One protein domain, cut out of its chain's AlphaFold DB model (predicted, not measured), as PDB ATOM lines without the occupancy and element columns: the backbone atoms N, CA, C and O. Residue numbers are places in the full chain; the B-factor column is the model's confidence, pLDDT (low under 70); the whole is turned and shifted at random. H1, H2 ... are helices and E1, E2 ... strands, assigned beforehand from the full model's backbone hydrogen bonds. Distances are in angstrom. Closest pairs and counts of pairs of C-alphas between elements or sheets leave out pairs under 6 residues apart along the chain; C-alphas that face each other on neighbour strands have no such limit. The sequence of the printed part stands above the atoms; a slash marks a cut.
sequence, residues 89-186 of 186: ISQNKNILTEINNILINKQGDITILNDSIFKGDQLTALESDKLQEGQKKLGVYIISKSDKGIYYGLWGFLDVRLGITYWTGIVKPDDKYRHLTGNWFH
ATOM      1  N   ILE A  89     319.611 341.518 395.578       95.56
ATOM      2  CA  ILE A  89     318.456 341.705 394.688       95.56
ATOM      3  C   ILE A  89     318.418 340.610 393.622       95.56
ATOM      4  O   ILE A  89     317.365 340.029 393.365       95.56
ATOM      5  N   SER A  90     319.563 340.300 393.011       95.69
ATOM      6  CA  SER A  90     319.646 339.274 391.973       95.69
ATOM      7  C   SER A  90     319.307 337.881 392.508       95.69
ATOM      8  O   SER A  90     318.577 337.143 391.851       95.69
ATOM      9  N   GLN A  91     319.821 337.516 393.685       95.31
ATOM     10  CA  GLN A  91     319.582 336.210 394.307       95.31
ATOM     11  C   GLN A  91     318.123 336.037 394.742       95.31
ATOM     12  O   GLN A  91     317.583 334.938 394.655       95.31
ATOM     13  N   ASN A  92     317.469 337.127 395.150       96.31
ATOM     14  CA  ASN A  92     316.106 337.110 395.678       96.31
ATOM     15  C   ASN A  92     315.047 337.629 394.694       96.31
ATOM     16  O   ASN A  92     313.907 337.880 395.089       96.31
ATOM     17  N   LYS A  93     315.393 337.785 393.408       95.88
ATOM     18  CA  LYS A  93     314.560 338.456 392.397       95.88
ATOM     19  C   LYS A  93     313.116 337.953 392.369       95.88
ATOM     20  O   LYS A  93     312.198 338.767 392.313       95.88
ATOM     21  N   ASN A  94     312.913 336.637 392.415       96.75
ATOM     22  CA  ASN A  94     311.582 336.035 392.315       96.75
ATOM     23  C   ASN A  94     310.700 336.406 393.518       96.75
ATOM     24  O   ASN A  94     309.588 336.889 393.324       96.75
ATOM     25  N   ILE A  95     311.227 336.263 394.739       96.44
ATOM     26  CA  ILE A  95     310.502 336.568 395.982       96.44
ATOM     27  C   ILE A  95     310.225 338.072 396.079       96.44
ATOM     28  O   ILE A  95     309.104 338.479 396.373       96.44
ATOM     29  N   LEU A  96     311.222 338.911 395.772       96.94
ATOM     30  CA  LEU A  96     311.051 340.367 395.755       96.94
ATOM     31  C   LEU A  96     309.979 340.794 394.746       96.94
ATOM     32  O   LEU A  96     309.151 341.642 395.057       96.94
ATOM     33  N   THR A  97     309.963 340.188 393.556       96.25
ATOM     34  CA  THR A  97     308.954 340.483 392.525       96.25
ATOM     35  C   THR A  97     307.555 340.077 392.981       96.25
ATOM     36  O   THR A  97     306.617 340.848 392.805       96.25
ATOM     37  N   GLU A  98     307.404 338.903 393.598       96.25
ATOM     38  CA  GLU A  98     306.115 338.447 394.129       96.25
ATOM     39  C   GLU A  98     305.576 339.401 395.204       96.25
ATOM     40  O   GLU A  98     304.443 339.870 395.096       96.25
ATOM     41  N   ILE A  99     306.405 339.762 396.188       96.19
ATOM     42  CA  ILE A  99     306.034 340.712 397.248       96.19
ATOM     43  C   ILE A  99     305.685 342.082 396.658       96.19
ATOM     44  O   ILE A  99     304.658 342.661 397.014       96.19
ATOM     45  N   ASN A 100     306.512 342.593 395.740       96.12
ATOM     46  CA  ASN A 100     306.259 343.869 395.077       96.12
ATOM     47  C   ASN A 100     304.911 343.858 394.349       96.12
ATOM     48  O   ASN A 100     304.134 344.796 394.497       96.12
ATOM     49  N   ASN A 101     304.590 342.788 393.619       94.94
ATOM     50  CA  ASN A 101     303.322 342.672 392.901       94.94
ATOM     51  C   ASN A 101     302.109 342.653 393.841       94.94
ATOM     52  O   ASN A 101     301.070 343.217 393.498       94.94
ATOM     53  N   ILE A 102     302.227 342.044 395.023       94.44
ATOM     54  CA  ILE A 102     301.165 342.095 396.037       94.44
ATOM     55  C   ILE A 102     300.984 343.539 396.520       94.44
ATOM     56  O   ILE A 102     299.871 344.057 396.501       94.44
ATOM     57  N   LEU A 103     302.075 344.199 396.916       94.69
ATOM     58  CA  LEU A 103     302.043 345.491 397.608       94.69
ATOM     59  C   LEU A 103     301.754 346.696 396.697       94.69
ATOM     60  O   LEU A 103     301.091 347.635 397.134       94.69
ATOM     61  N   ILE A 104     302.215 346.685 395.442       92.81
ATOM     62  CA  ILE A 104     301.999 347.784 394.478       92.81
ATOM     63  C   ILE A 104     300.511 347.992 394.191       92.81
ATOM     64  O   ILE A 104     300.067 349.121 394.005       92.81
ATOM     65  N   ASN A 105     299.734 346.910 394.196       88.56
ATOM     66  CA  ASN A 105     298.305 346.951 393.900       88.56
ATOM     67  C   ASN A 105     297.447 347.384 395.102       88.56
ATOM     68  O   ASN A 105     296.225 347.460 394.980       88.56
ATOM     69  N   LYS A 106     298.056 347.646 396.266       91.31
ATOM     70  CA  LYS A 106     297.354 348.062 397.485       91.31
ATOM     71  C   LYS A 106     297.465 349.571 397.706       91.31
ATOM     72  O   LYS A 106     298.494 350.190 397.425       91.31
ATOM     73  N   GLN A 107     296.405 350.176 398.231       88.69
ATOM     74  CA  GLN A 107     296.325 351.617 398.471       88.69
ATOM     75  C   GLN A 107     296.780 351.973 399.891       88.69
ATOM     76  O   GLN A 107     296.480 351.274 400.847       88.69
ATOM     77  N   GLY A 108     297.505 353.078 400.057       87.56
ATOM     78  CA  GLY A 108     297.990 353.505 401.375       87.56
ATOM     79  C   GLY A 108     299.139 352.658 401.934       87.56
ATOM     80  O   GLY A 108     299.655 351.756 401.270       87.56
ATOM     81  N   ASP A 109     299.581 352.999 403.141       93.00
ATOM     82  CA  ASP A 109     300.775 352.406 403.746       93.00
ATOM     83  C   ASP A 109     300.508 351.008 404.299       93.00
ATOM     84  O   ASP A 109     299.482 350.782 404.934       93.00
ATOM     85  N   ILE A 110     301.477 350.105 404.151       94.38
ATOM     86  CA  ILE A 110     301.461 348.773 404.776       94.38
ATOM     87  C   ILE A 110     302.835 348.523 405.381       94.38
ATOM     88  O   ILE A 110     303.843 348.691 404.698       94.38
ATOM     89  N   THR A 111     302.893 348.079 406.634       95.12
ATOM     90  CA  THR A 111     304.165 347.745 407.286       95.12
ATOM     91  C   THR A 111     304.112 346.351 407.881       95.12
ATOM     92  O   THR A 111     303.178 346.016 408.599       95.12
ATOM     93  N   ILE A 112     305.141 345.555 407.615       94.25
ATOM     94  CA  ILE A 112     305.305 344.190 408.102       94.25
ATOM     95  C   ILE A 112     306.550 344.170 408.986       94.25
ATOM     96  O   ILE A 112     307.644 344.473 408.510       94.25
ATOM     97  N   LEU A 113     306.399 343.827 410.264       92.06
ATOM     98  CA  LEU A 113     307.479 343.817 411.255       92.06
ATOM     99  C   LEU A 113     307.355 342.584 412.155       92.06
ATOM    100  O   LEU A 113     306.351 342.433 412.846       92.06
ATOM    101  N   ASN A 114     308.395 341.746 412.174       77.06
ATOM    102  CA  ASN A 114     308.573 340.583 413.062       77.06
ATOM    103  C   ASN A 114     307.467 339.507 413.089       77.06
ATOM    104  O   ASN A 114     307.631 338.573 413.860       77.06
ATOM    105  N   ASP A 115     306.391 339.651 412.305       81.19
ATOM    106  CA  ASP A 115     305.209 338.775 412.103       81.19
ATOM    107  C   ASP A 115     303.897 339.576 412.154       81.19
ATOM    108  O   ASP A 115     302.838 339.086 411.776       81.19
ATOM    109  N   SER A 116     303.939 340.840 412.570       88.12
ATOM    110  CA  SER A 116     302.766 341.714 412.573       88.12
ATOM    111  C   SER A 116     302.650 342.492 411.270       88.12
ATOM    112  O   SER A 116     303.637 343.049 410.783       88.12
ATOM    113  N   ILE A 117     301.430 342.574 410.740       91.75
ATOM    114  CA  ILE A 117     301.085 343.446 409.619       91.75
ATOM    115  C   ILE A 117     300.257 344.612 410.157       91.75
ATOM    116  O   ILE A 117     299.202 344.424 410.757       91.75
ATOM    117  N   PHE A 118     300.736 345.826 409.923       90.62
ATOM    118  CA  PHE A 118     300.075 347.072 410.283       90.62
ATOM    119  C   PHE A 118     299.452 347.699 409.037       90.62
ATOM    120  O   PHE A 118     300.091 347.730 407.982       90.62
ATOM    121  N   LYS A 119     298.227 348.231 409.181       86.06
ATOM    122  CA  LYS A 119     297.432 348.822 408.083       86.06
ATOM    123  C   LYS A 119     297.208 347.846 406.908       86.06
ATOM    124  O   LYS A 119     297.184 348.224 405.740       86.06
ATOM    125  N   GLY A 120     297.072 346.562 407.235       80.56
ATOM    126  CA  GLY A 120     296.939 345.461 406.281       80.56
ATOM    127  C   GLY A 120     295.504 345.111 405.890       80.56
ATOM    128  O   GLY A 120     295.319 344.070 405.278       80.56
ATOM    129  N   ASP A 121     294.499 345.930 406.214       86.75
ATOM    130  CA  ASP A 121     293.065 345.575 406.099       86.75
ATOM    131  C   ASP A 121     292.616 345.194 404.673       86.75
ATOM    132  O   ASP A 121     291.606 344.530 404.461       86.75
ATOM    133  N   GLN A 122     293.393 345.613 403.681       88.69
ATOM    134  CA  GLN A 122     293.217 345.357 402.251       88.69
ATOM    135  C   GLN A 122     293.910 344.084 401.734       88.69
ATOM    136  O   GLN A 122     293.859 343.791 400.534       88.69
ATOM    137  N   LEU A 123     294.622 343.368 402.605       91.75
ATOM    138  CA  LEU A 123     295.292 342.114 402.287       91.75
ATOM    139  C   LEU A 123     294.368 340.944 402.600       91.75
ATOM    140  O   LEU A 123     293.738 340.869 403.653       91.75
ATOM    141  N   THR A 124     294.334 339.980 401.692       93.25
ATOM    142  CA  THR A 124     293.753 338.669 401.978       93.25
ATOM    143  C   THR A 124     294.644 337.893 402.957       93.25
ATOM    144  O   THR A 124     295.837 338.180 403.098       93.25
ATOM    145  N   ALA A 125     294.088 336.865 403.606       90.69
ATOM    146  CA  ALA A 125     294.869 335.966 404.461       90.69
ATOM    147  C   ALA A 125     296.038 335.322 403.686       90.69
ATOM    148  O   ALA A 125     297.174 335.364 404.139       90.69
ATOM    149  N   LEU A 126     295.784 334.855 402.458       93.69
ATOM    150  CA  LEU A 126     296.813 334.264 401.598       93.69
ATOM    151  C   LEU A 126     297.937 335.253 401.249       93.69
ATOM    152  O   LEU A 126     299.107 334.878 401.231       93.69
ATOM    153  N   GLU A 127     297.605 336.510 400.942       94.25
ATOM    154  CA  GLU A 127     298.616 337.546 400.691       94.25
ATOM    155  C   GLU A 127     299.424 337.850 401.954       94.25
ATOM    156  O   GLU A 127     300.641 337.996 401.873       94.25
ATOM    157  N   SER A 128     298.768 337.905 403.111       93.19
ATOM    158  CA  SER A 128     299.422 338.135 404.403       93.19
ATOM    159  C   SER A 128     300.430 337.032 404.725       93.19
ATOM    160  O   SER A 128     301.583 337.333 405.036       93.19
ATOM    161  N   ASP A 129     300.037 335.769 404.543       92.75
ATOM    162  CA  ASP A 129     300.904 334.607 404.750       92.75
ATOM    163  C   ASP A 129     302.114 334.641 403.806       92.75
ATOM    164  O   ASP A 129     303.257 334.482 404.237       92.75
ATOM    165  N   LYS A 130     301.889 334.933 402.517       94.38
ATOM    166  CA  LYS A 130     302.967 335.078 401.525       94.38
ATOM    167  C   LYS A 130     303.936 336.201 401.869       94.38
ATOM    168  O   LYS A 130     305.142 336.058 401.671       94.38
ATOM    169  N   LEU A 131     303.427 337.328 402.360       94.69
ATOM    170  CA  LEU A 131     304.240 338.475 402.750       94.69
ATOM    171  C   LEU A 131     305.105 338.161 403.978       94.69
ATOM    172  O   LEU A 131     306.291 338.493 403.981       94.69
ATOM    173  N   GLN A 132     304.552 337.476 404.982       93.69
ATOM    174  CA  GLN A 132     305.298 337.022 406.160       93.69
ATOM    175  C   GLN A 132     306.332 335.942 405.809       93.69
ATOM    176  O   GLN A 132     307.489 336.021 406.225       93.69
ATOM    177  N   GLU A 133     305.954 334.943 405.009       93.31
ATOM    178  CA  GLU A 133     306.879 333.907 404.540       93.31
ATOM    179  C   GLU A 133     308.000 334.524 403.692       93.31
ATOM    180  O   GLU A 133     309.180 334.212 403.869       93.31
ATOM    181  N   GLY A 134     307.639 335.451 402.804       94.12
ATOM    182  CA  GLY A 134     308.562 336.227 401.991       94.12
ATOM    183  C   GLY A 134     309.539 337.035 402.841       94.12
ATOM    184  O   GLY A 134     310.743 336.953 402.614       94.12
ATOM    185  N   GLN A 135     309.057 337.744 403.867       94.00
ATOM    186  CA  GLN A 135     309.902 338.461 404.827       94.00
ATOM    187  C   GLN A 135     310.942 337.535 405.471       94.00
ATOM    188  O   GLN A 135     312.133 337.859 405.488       94.00
ATOM    189  N   LYS A 136     310.506 336.363 405.950       91.88
ATOM    190  CA  LYS A 136     311.379 335.369 406.590       91.88
ATOM    191  C   LYS A 136     312.428 334.827 405.622       91.88
ATOM    192  O   LYS A 136     313.607 334.803 405.961       91.88
ATOM    193  N   LYS A 137     312.028 334.452 404.402       92.94
ATOM    194  CA  LYS A 137     312.950 333.960 403.360       92.94
ATOM    195  C   LYS A 137     313.976 335.012 402.942       92.94
ATOM    196  O   LYS A 137     315.129 334.675 402.696       92.94
ATOM    197  N   LEU A 138     313.559 336.274 402.872       92.38
ATOM    198  CA  LEU A 138     314.427 337.403 402.543       92.38
ATOM    199  C   LEU A 138     315.379 337.786 403.683       92.38
ATOM    200  O   LEU A 138     316.365 338.481 403.431       92.38
ATOM    201  N   GLY A 139     315.092 337.367 404.919       89.56
ATOM    202  CA  GLY A 139     315.873 337.737 406.100       89.56
ATOM    203  C   GLY A 139     315.808 339.232 406.429       89.56
ATOM    204  O   GLY A 139     316.749 339.771 407.013       89.56
ATOM    205  N   VAL A 140     314.730 339.916 406.032       91.81
ATOM    206  CA  VAL A 140     314.526 341.355 406.274       91.81
ATOM    207  C   VAL A 140     313.761 341.562 407.576       91.81
ATOM    208  O   VAL A 140     312.800 340.849 407.859       91.81
ATOM    209  N   TYR A 141     314.154 342.554 408.374       90.62
ATOM    210  CA  TYR A 141     313.479 342.822 409.651       90.62
ATOM    211  C   TYR A 141     312.161 343.575 409.467       90.62
ATOM    212  O   TYR A 141     311.245 343.435 410.271       90.62
ATOM    213  N   ILE A 142     312.039 344.353 408.389       93.19
ATOM    214  CA  ILE A 142     310.835 345.121 408.075       93.19
ATOM    215  C   ILE A 142     310.612 345.169 406.568       93.19
ATOM    216  O   ILE A 142     311.562 345.269 405.790       93.19
ATOM    217  N   ILE A 143     309.348 345.153 406.168       95.44
ATOM    218  CA  ILE A 143     308.916 345.560 404.833       95.44
ATOM    219  C   ILE A 143     307.928 346.702 405.033       95.44
ATOM    220  O   ILE A 143     306.974 346.558 405.790       95.44
ATOM    221  N   SER A 144     308.152 347.846 404.398       94.75
ATOM    222  CA  SER A 144     307.273 349.007 404.525       94.75
ATOM    223  C   SER A 144     306.946 349.575 403.154       94.75
ATOM    224  O   SER A 144     307.830 350.017 402.422       94.75
ATOM    225  N   LYS A 145     305.668 349.541 402.798       94.50
ATOM    226  CA  LYS A 145     305.117 350.133 401.586       94.50
ATOM    227  C   LYS A 145     304.579 351.519 401.903       94.50
ATOM    228  O   LYS A 145     303.840 351.693 402.867       94.50
ATOM    229  N   SER A 146     304.898 352.457 401.022       91.81
ATOM    230  CA  SER A 146     304.309 353.793 400.933       91.81
ATOM    231  C   SER A 146     303.908 354.074 399.481       91.81
ATOM    232  O   SER A 146     304.132 353.244 398.598       91.81
ATOM    233  N   ASP A 147     303.374 355.258 399.199       87.75
ATOM    234  CA  ASP A 147     303.045 355.669 397.824       87.75
ATOM    235  C   ASP A 147     304.279 355.844 396.924       87.75
ATOM    236  O   ASP A 147     304.191 355.773 395.698       87.75
ATOM    237  N   LYS A 148     305.454 356.061 397.526       88.31
ATOM    238  CA  LYS A 148     306.715 356.267 396.799       88.31
ATOM    239  C   LYS A 148     307.384 354.955 396.391       88.31
ATOM    240  O   LYS A 148     308.126 354.919 395.408       88.31
ATOM    241  N   GLY A 149     307.155 353.894 397.158       92.69
ATOM    242  CA  GLY A 149     307.829 352.621 396.965       92.69
ATOM    243  C   GLY A 149     307.749 351.700 398.172       92.69
ATOM    244  O   GLY A 149     307.066 351.978 399.163       92.69
ATOM    245  N   ILE A 150     308.483 350.597 398.070       95.56
ATOM    246  CA  ILE A 150     308.526 349.511 399.048       95.56
ATOM    247  C   ILE A 150     309.948 349.414 399.591       95.56
ATOM    248  O   ILE A 150     310.890 349.126 398.856       95.56
ATOM    249  N   TYR A 151     310.108 349.681 400.879       95.00
ATOM    250  CA  TYR A 151     311.363 349.571 401.606       95.00
ATOM    251  C   TYR A 151     311.493 348.196 402.259       95.00
ATOM    252  O   TYR A 151     310.575 347.725 402.926       95.00
ATOM    253  N   TYR A 152     312.667 347.594 402.110       94.94
ATOM    254  CA  TYR A 152     313.064 346.340 402.728       94.94
ATOM    255  C   TYR A 152     314.234 346.618 403.662       94.94
ATOM    256  O   TYR A 152     315.339 346.912 403.205       94.94
ATOM    257  N   GLY A 153     313.999 346.531 404.968       92.50
ATOM    258  CA  GLY A 153     315.043 346.751 405.960       92.50
ATOM    259  C   GLY A 153     315.955 345.540 406.091       92.50
ATOM    260  O   GLY A 153     315.524 344.451 406.475       92.50
ATOM    261  N   LEU A 154     317.232 345.764 405.810       90.75
ATOM    262  CA  LEU A 154     318.313 344.796 405.906       90.75
ATOM    263  C   LEU A 154     319.155 345.054 407.154       90.75
ATOM    264  O   LEU A 154     319.285 346.176 407.644       90.75
ATOM    265  N   TRP A 155     319.775 344.003 407.663       80.88
ATOM    266  CA  TRP A 155     320.594 344.107 408.861       80.88
ATOM    267  C   TRP A 155     321.990 344.669 408.561       80.88
ATOM    268  O   TRP A 155     322.727 344.122 407.737       80.88
ATOM    269  N   GLY A 156     322.369 345.741 409.261       69.94
ATOM    270  CA  GLY A 156     323.711 346.329 409.228       69.94
ATOM    271  C   GLY A 156     324.612 345.913 410.401       69.94
ATOM    272  O   GLY A 156     324.317 344.991 411.172       69.94
ATOM    273  N   PHE A 157     325.744 346.615 410.538       65.75
ATOM    274  CA  PHE A 157     326.614 346.547 411.718       65.75
ATOM    275  C   PHE A 157     326.062 347.435 412.840       65.75
ATOM    276  O   PHE A 157     325.631 348.541 412.544       65.75
ATOM    277  N   LEU A 158     326.112 346.986 414.102       58.09
ATOM    278  CA  LEU A 158     325.801 347.800 415.296       58.09
ATOM    279  C   LEU A 158     324.509 348.641 415.192       58.09
ATOM    280  O   LEU A 158     324.523 349.839 415.453       58.09
ATOM    281  N   ASP A 159     323.398 348.011 414.802       54.09
ATOM    282  CA  ASP A 159     322.066 348.644 414.721       54.09
ATOM    283  C   ASP A 159     321.935 349.773 413.675       54.09
ATOM    284  O   ASP A 159     320.957 350.521 413.652       54.09
ATOM    285  N   VAL A 160     322.888 349.880 412.738       64.88
ATOM    286  CA  VAL A 160     322.712 350.738 411.564       64.88
ATOM    287  C   VAL A 160     321.605 350.136 410.695       64.88
ATOM    288  O   VAL A 160     321.765 349.081 410.074       64.88
ATOM    289  N   ARG A 161     320.456 350.818 410.676       67.56
ATOM    290  CA  ARG A 161     319.291 350.461 409.866       67.56
ATOM    291  C   ARG A 161     319.539 350.878 408.428       67.56
ATOM    292  O   ARG A 161     319.532 352.063 408.111       67.56
ATOM    293  N   LEU A 162     319.751 349.889 407.575       83.19
ATOM    294  CA  LEU A 162     319.895 350.077 406.138       83.19
ATOM    295  C   LEU A 162     318.887 349.193 405.432       83.19
ATOM    296  O   LEU A 162     318.232 348.349 406.045       83.19
ATOM    297  N   GLY A 163     318.747 349.388 404.136       89.12
ATOM    298  CA  GLY A 163     317.805 348.617 403.367       89.12
ATOM    299  C   GLY A 163     317.890 348.942 401.900       89.12
ATOM    300  O   GLY A 163     318.697 349.759 401.471       89.12
ATOM    301  N   ILE A 164     317.034 348.272 401.151       93.75
ATOM    302  CA  ILE A 164     316.831 348.555 399.740       93.75
ATOM    303  C   ILE A 164     315.398 349.024 399.540       93.75
ATOM    304  O   ILE A 164     314.473 348.547 400.196       93.75
ATOM    305  N   THR A 165     315.201 349.950 398.618       94.50
ATOM    306  CA  THR A 165     313.884 350.465 398.257       94.50
ATOM    307  C   THR A 165     313.592 350.139 396.807       94.50
ATOM    308  O   THR A 165     314.367 350.490 395.920       94.50
ATOM    309  N   TYR A 166     312.454 349.498 396.564       95.25
ATOM    310  CA  TYR A 166     311.855 349.411 395.243       95.25
ATOM    311  C   TYR A 166     310.987 350.643 395.010       95.25
ATOM    312  O   TYR A 166     309.961 350.823 395.664       95.25
ATOM    313  N   TRP A 167     311.408 351.510 394.101       93.75
ATOM    314  CA  TRP A 167     310.713 352.752 393.808       93.75
ATOM    315  C   TRP A 167     309.567 352.532 392.818       93.75
ATOM    316  O   TRP A 167     309.743 351.908 391.772       93.75
ATOM    317  N   THR A 168     308.389 353.059 393.141       88.69
ATOM    318  CA  THR A 168     307.174 352.944 392.314       88.69
ATOM    319  C   THR A 168     306.688 354.300 391.809       88.69
ATOM    320  O   THR A 168     305.824 354.355 390.937       88.69
ATOM    321  N   GLY A 169     307.231 355.396 392.346       80.38
ATOM    322  CA  GLY A 169     306.875 356.755 391.954       80.38
ATOM    323  C   GLY A 169     307.404 357.152 390.572       80.38
ATOM    324  O   GLY A 169     308.445 356.684 390.117       80.38
ATOM    325  N   ILE A 170     306.699 358.083 389.925       73.38
ATOM    326  CA  ILE A 170     307.071 358.649 388.613       73.38
ATOM    327  C   ILE A 170     308.284 359.587 388.738       73.38
ATOM    328  O   ILE A 170     309.133 359.659 387.850       73.38
ATOM    329  N   VAL A 171     308.370 360.314 389.854       78.94
ATOM    330  CA  VAL A 171     309.481 361.227 390.153       78.94
ATOM    331  C   VAL A 171     310.628 360.417 390.732       78.94
ATOM    332  O   VAL A 171     310.394 359.608 391.627       78.94
ATOM    333  N   LYS A 172     311.854 360.626 390.243       76.12
ATOM    334  CA  LYS A 172     313.040 359.964 390.799       76.12
ATOM    335  C   LYS A 172     313.192 360.274 392.299       76.12
ATOM    336  O   LYS A 172     312.831 361.373 392.724       76.12
ATOM    337  N   PRO A 173     313.714 359.324 393.090       82.88
ATOM    338  CA  PRO A 173     314.014 359.579 394.490       82.88
ATOM    339  C   PRO A 173     315.052 360.702 394.646       82.88
ATOM    340  O   PRO A 173     315.825 360.971 393.729       82.88
ATOM    341  N   ASP A 174     315.032 361.345 395.815       80.75
ATOM    342  CA  ASP A 174     315.972 362.399 396.223       80.75
ATOM    343  C   ASP A 174     317.436 361.922 396.128       80.75
ATOM    344  O   ASP A 174     317.703 360.721 396.217       80.75
ATOM    345  N   ASP A 175     318.395 362.847 396.041       78.38
ATOM    346  CA  ASP A 175     319.833 362.569 395.847       78.38
ATOM    347  C   ASP A 175     320.459 361.734 396.983       78.38
ATOM    348  O   ASP A 175     321.571 361.214 396.872       78.38
ATOM    349  N   LYS A 176     319.732 361.585 398.093       82.12
ATOM    350  CA  LYS A 176     320.095 360.722 399.223       82.12
ATOM    351  C   LYS A 176     320.024 359.232 398.885       82.12
ATOM    352  O   LYS A 176     320.685 358.452 399.563       82.12
ATOM    353  N   TYR A 177     319.245 358.848 397.875       83.88
ATOM    354  CA  TYR A 177     319.092 357.464 397.443       83.88
ATOM    355  C   TYR A 177     320.100 357.127 396.353       83.88
ATOM    356  O   TYR A 177     320.126 357.742 395.284       83.88
ATOM    357  N   ARG A 178     320.904 356.092 396.579       88.38
ATOM    358  CA  ARG A 178     321.860 355.617 395.582       88.38
ATOM    359  C   ARG A 178     321.216 354.561 394.703       88.38
ATOM    360  O   ARG A 178     320.724 353.538 395.182       88.38
ATOM    361  N   HIS A 179     321.231 354.813 393.397       92.25
ATOM    362  CA  HIS A 179     320.684 353.887 392.412       92.25
ATOM    363  C   HIS A 179     321.463 352.571 392.392       92.25
ATOM    364  O   HIS A 179     322.680 352.552 392.207       92.25
ATOM    365  N   LEU A 180     320.732 351.468 392.543       90.31
ATOM    366  CA  LEU A 180     321.251 350.122 392.370       90.31
ATOM    367  C   LEU A 180     320.983 349.681 390.927       90.31
ATOM    368  O   LEU A 180     321.789 349.908 390.028       90.31
ATOM    369  N   THR A 181     319.847 349.036 390.676       90.88
ATOM    370  CA  THR A 181     319.505 348.447 389.375       90.88
ATOM    371  C   THR A 181     318.008 348.532 389.122       90.88
ATOM    372  O   THR A 181     317.215 348.341 390.041       90.88
ATOM    373  N   GLY A 182     317.594 348.814 387.884       90.44
ATOM    374  CA  GLY A 182     316.180 349.037 387.563       90.44
ATOM    375  C   GLY A 182     315.570 350.103 388.479       90.44
ATOM    376  O   GLY A 182     316.101 351.207 388.562       90.44
ATOM    377  N   ASN A 183     314.511 349.737 389.205       92.81
ATOM    378  CA  ASN A 183     313.827 350.603 390.173       92.81
ATOM    379  C   ASN A 183     314.347 350.457 391.617       92.81
ATOM    380  O   ASN A 183     313.697 350.925 392.548       92.81
ATOM    381  N   TRP A 184     315.480 349.783 391.834       93.88
ATOM    382  CA  TRP A 184     316.042 349.564 393.166       93.88
ATOM    383  C   TRP A 184     317.043 350.647 393.566       93.88
ATOM    384  O   TRP A 184     317.907 351.032 392.774       93.88
ATOM    385  N   PHE A 185     316.962 351.067 394.824       93.06
ATOM    386  CA  PHE A 185     317.820 352.063 395.466       93.06
ATOM    387  C   PHE A 185     318.229 351.592 396.869       93.06
ATOM    388  O   PHE A 185     317.605 350.670 397.398       93.06
ATOM    389  N   HIS A 186     319.241 352.218 397.470       89.75
ATOM    390  CA  HIS A 186     319.604 352.074 398.887       89.75
ATOM    391  C   HIS A 186     320.002 353.416 399.503       89.75
ATOM    392  O   HIS A 186     320.356 354.331 398.719       89.75
TER     393      HIS A 186
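AT A GLANCE: This is residues 89 to 186 of the 186 residues of an uncharacterized protein of Sphingobacteriales bacterium 44-15 (UniProt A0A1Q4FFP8). What is the main picture? A twisted sheet of five strands makes a wall, with H1 and H2 packed over one face and no named helix over the other. Beyond the edge strand E5, residues 168 to 186 loop out and fold back, and residues 184 to 185 pair antiparallel with 165 to 166 of E5. What is it made of? The printed part has 98 residues, with two named helices and five named strands in the order H1, E1, E2, H2, E3, E4, E5; the sheet runs E2, E1, E3, E4, E5, all antiparallel, and the class is mixed, helices and strands. The whole is compact, with a radius of gyration of the C-alphas of 12.9 A, and spans 37 by 33 by 23 A.

IN THESE COORDINATES: Where does the first half run? H1, residues 93 to 104, is 15.8 A long and begins at C-alpha 93, (314.560, 338.456, 392.397). E1 is residues 110 to 113, and E2 is residues 116 to 118. H2, residues 125 to 138, is 19.7 A long and begins at C-alpha 125, (294.869, 335.966, 404.461). What follows? E3 is residues 142 to 145; E4, residues 149 to 155, is 19.4 A long. E5, residues 161 to 167, is 18.3 A long and ends at C-alpha 167, (310.713, 352.752, 393.808).

HOW THE PARTS SIT: How do the strands pair? E1 and E2 form a hairpin, with N 118 and O 111 at 2.8 A, and E1 and E3 are neighbours, with N 112 and O 143 at 2.8 A. E3, E4 and E5 form a meander, each strand the antiparallel neighbour of the one before, in two hairpins: N 144 and O 151 are 2.8 A apart, and so are N 152 and O 164. Where are the helices? H1 and H2 lie on the same face, giving two layers, helices over a sheet, at heights of 9.7 A and 9.1 A over the sheet. H1 lies over E4, with closest C-alphas Asn 100 and Ile 150 at 7.3 A; H2 lies over E3, with Gln 135 and Ile 143 at 7.2 A, and only just over E1, on which 3 of its C-alphas fall. How do they meet? H1 and H2 touch at a steep tilt of 39 degrees, opposite ways, with closest C-alphas Ile 99 and Leu 131 at 6.2 A. In both, every O i to N i+4 pair is within hydrogen-bond range. Which unit crosses over? E2, H2 and E3 form a split strand-helix-strand unit, two strands running the same way with E1 between them, and its crossover is left-handed.

THE WHOLE: How far does it reach? The two C-alphas farthest apart, those of Ala 125 and Asp 175, are 37.5 A apart. Are there cuts or long links? The printed part has no cut and no long link, and it ends at His 186, the chain's last residue. Where is confidence low? Residues 156 to 161 are under 70, against a mean pLDDT of 89.1 over the printed part.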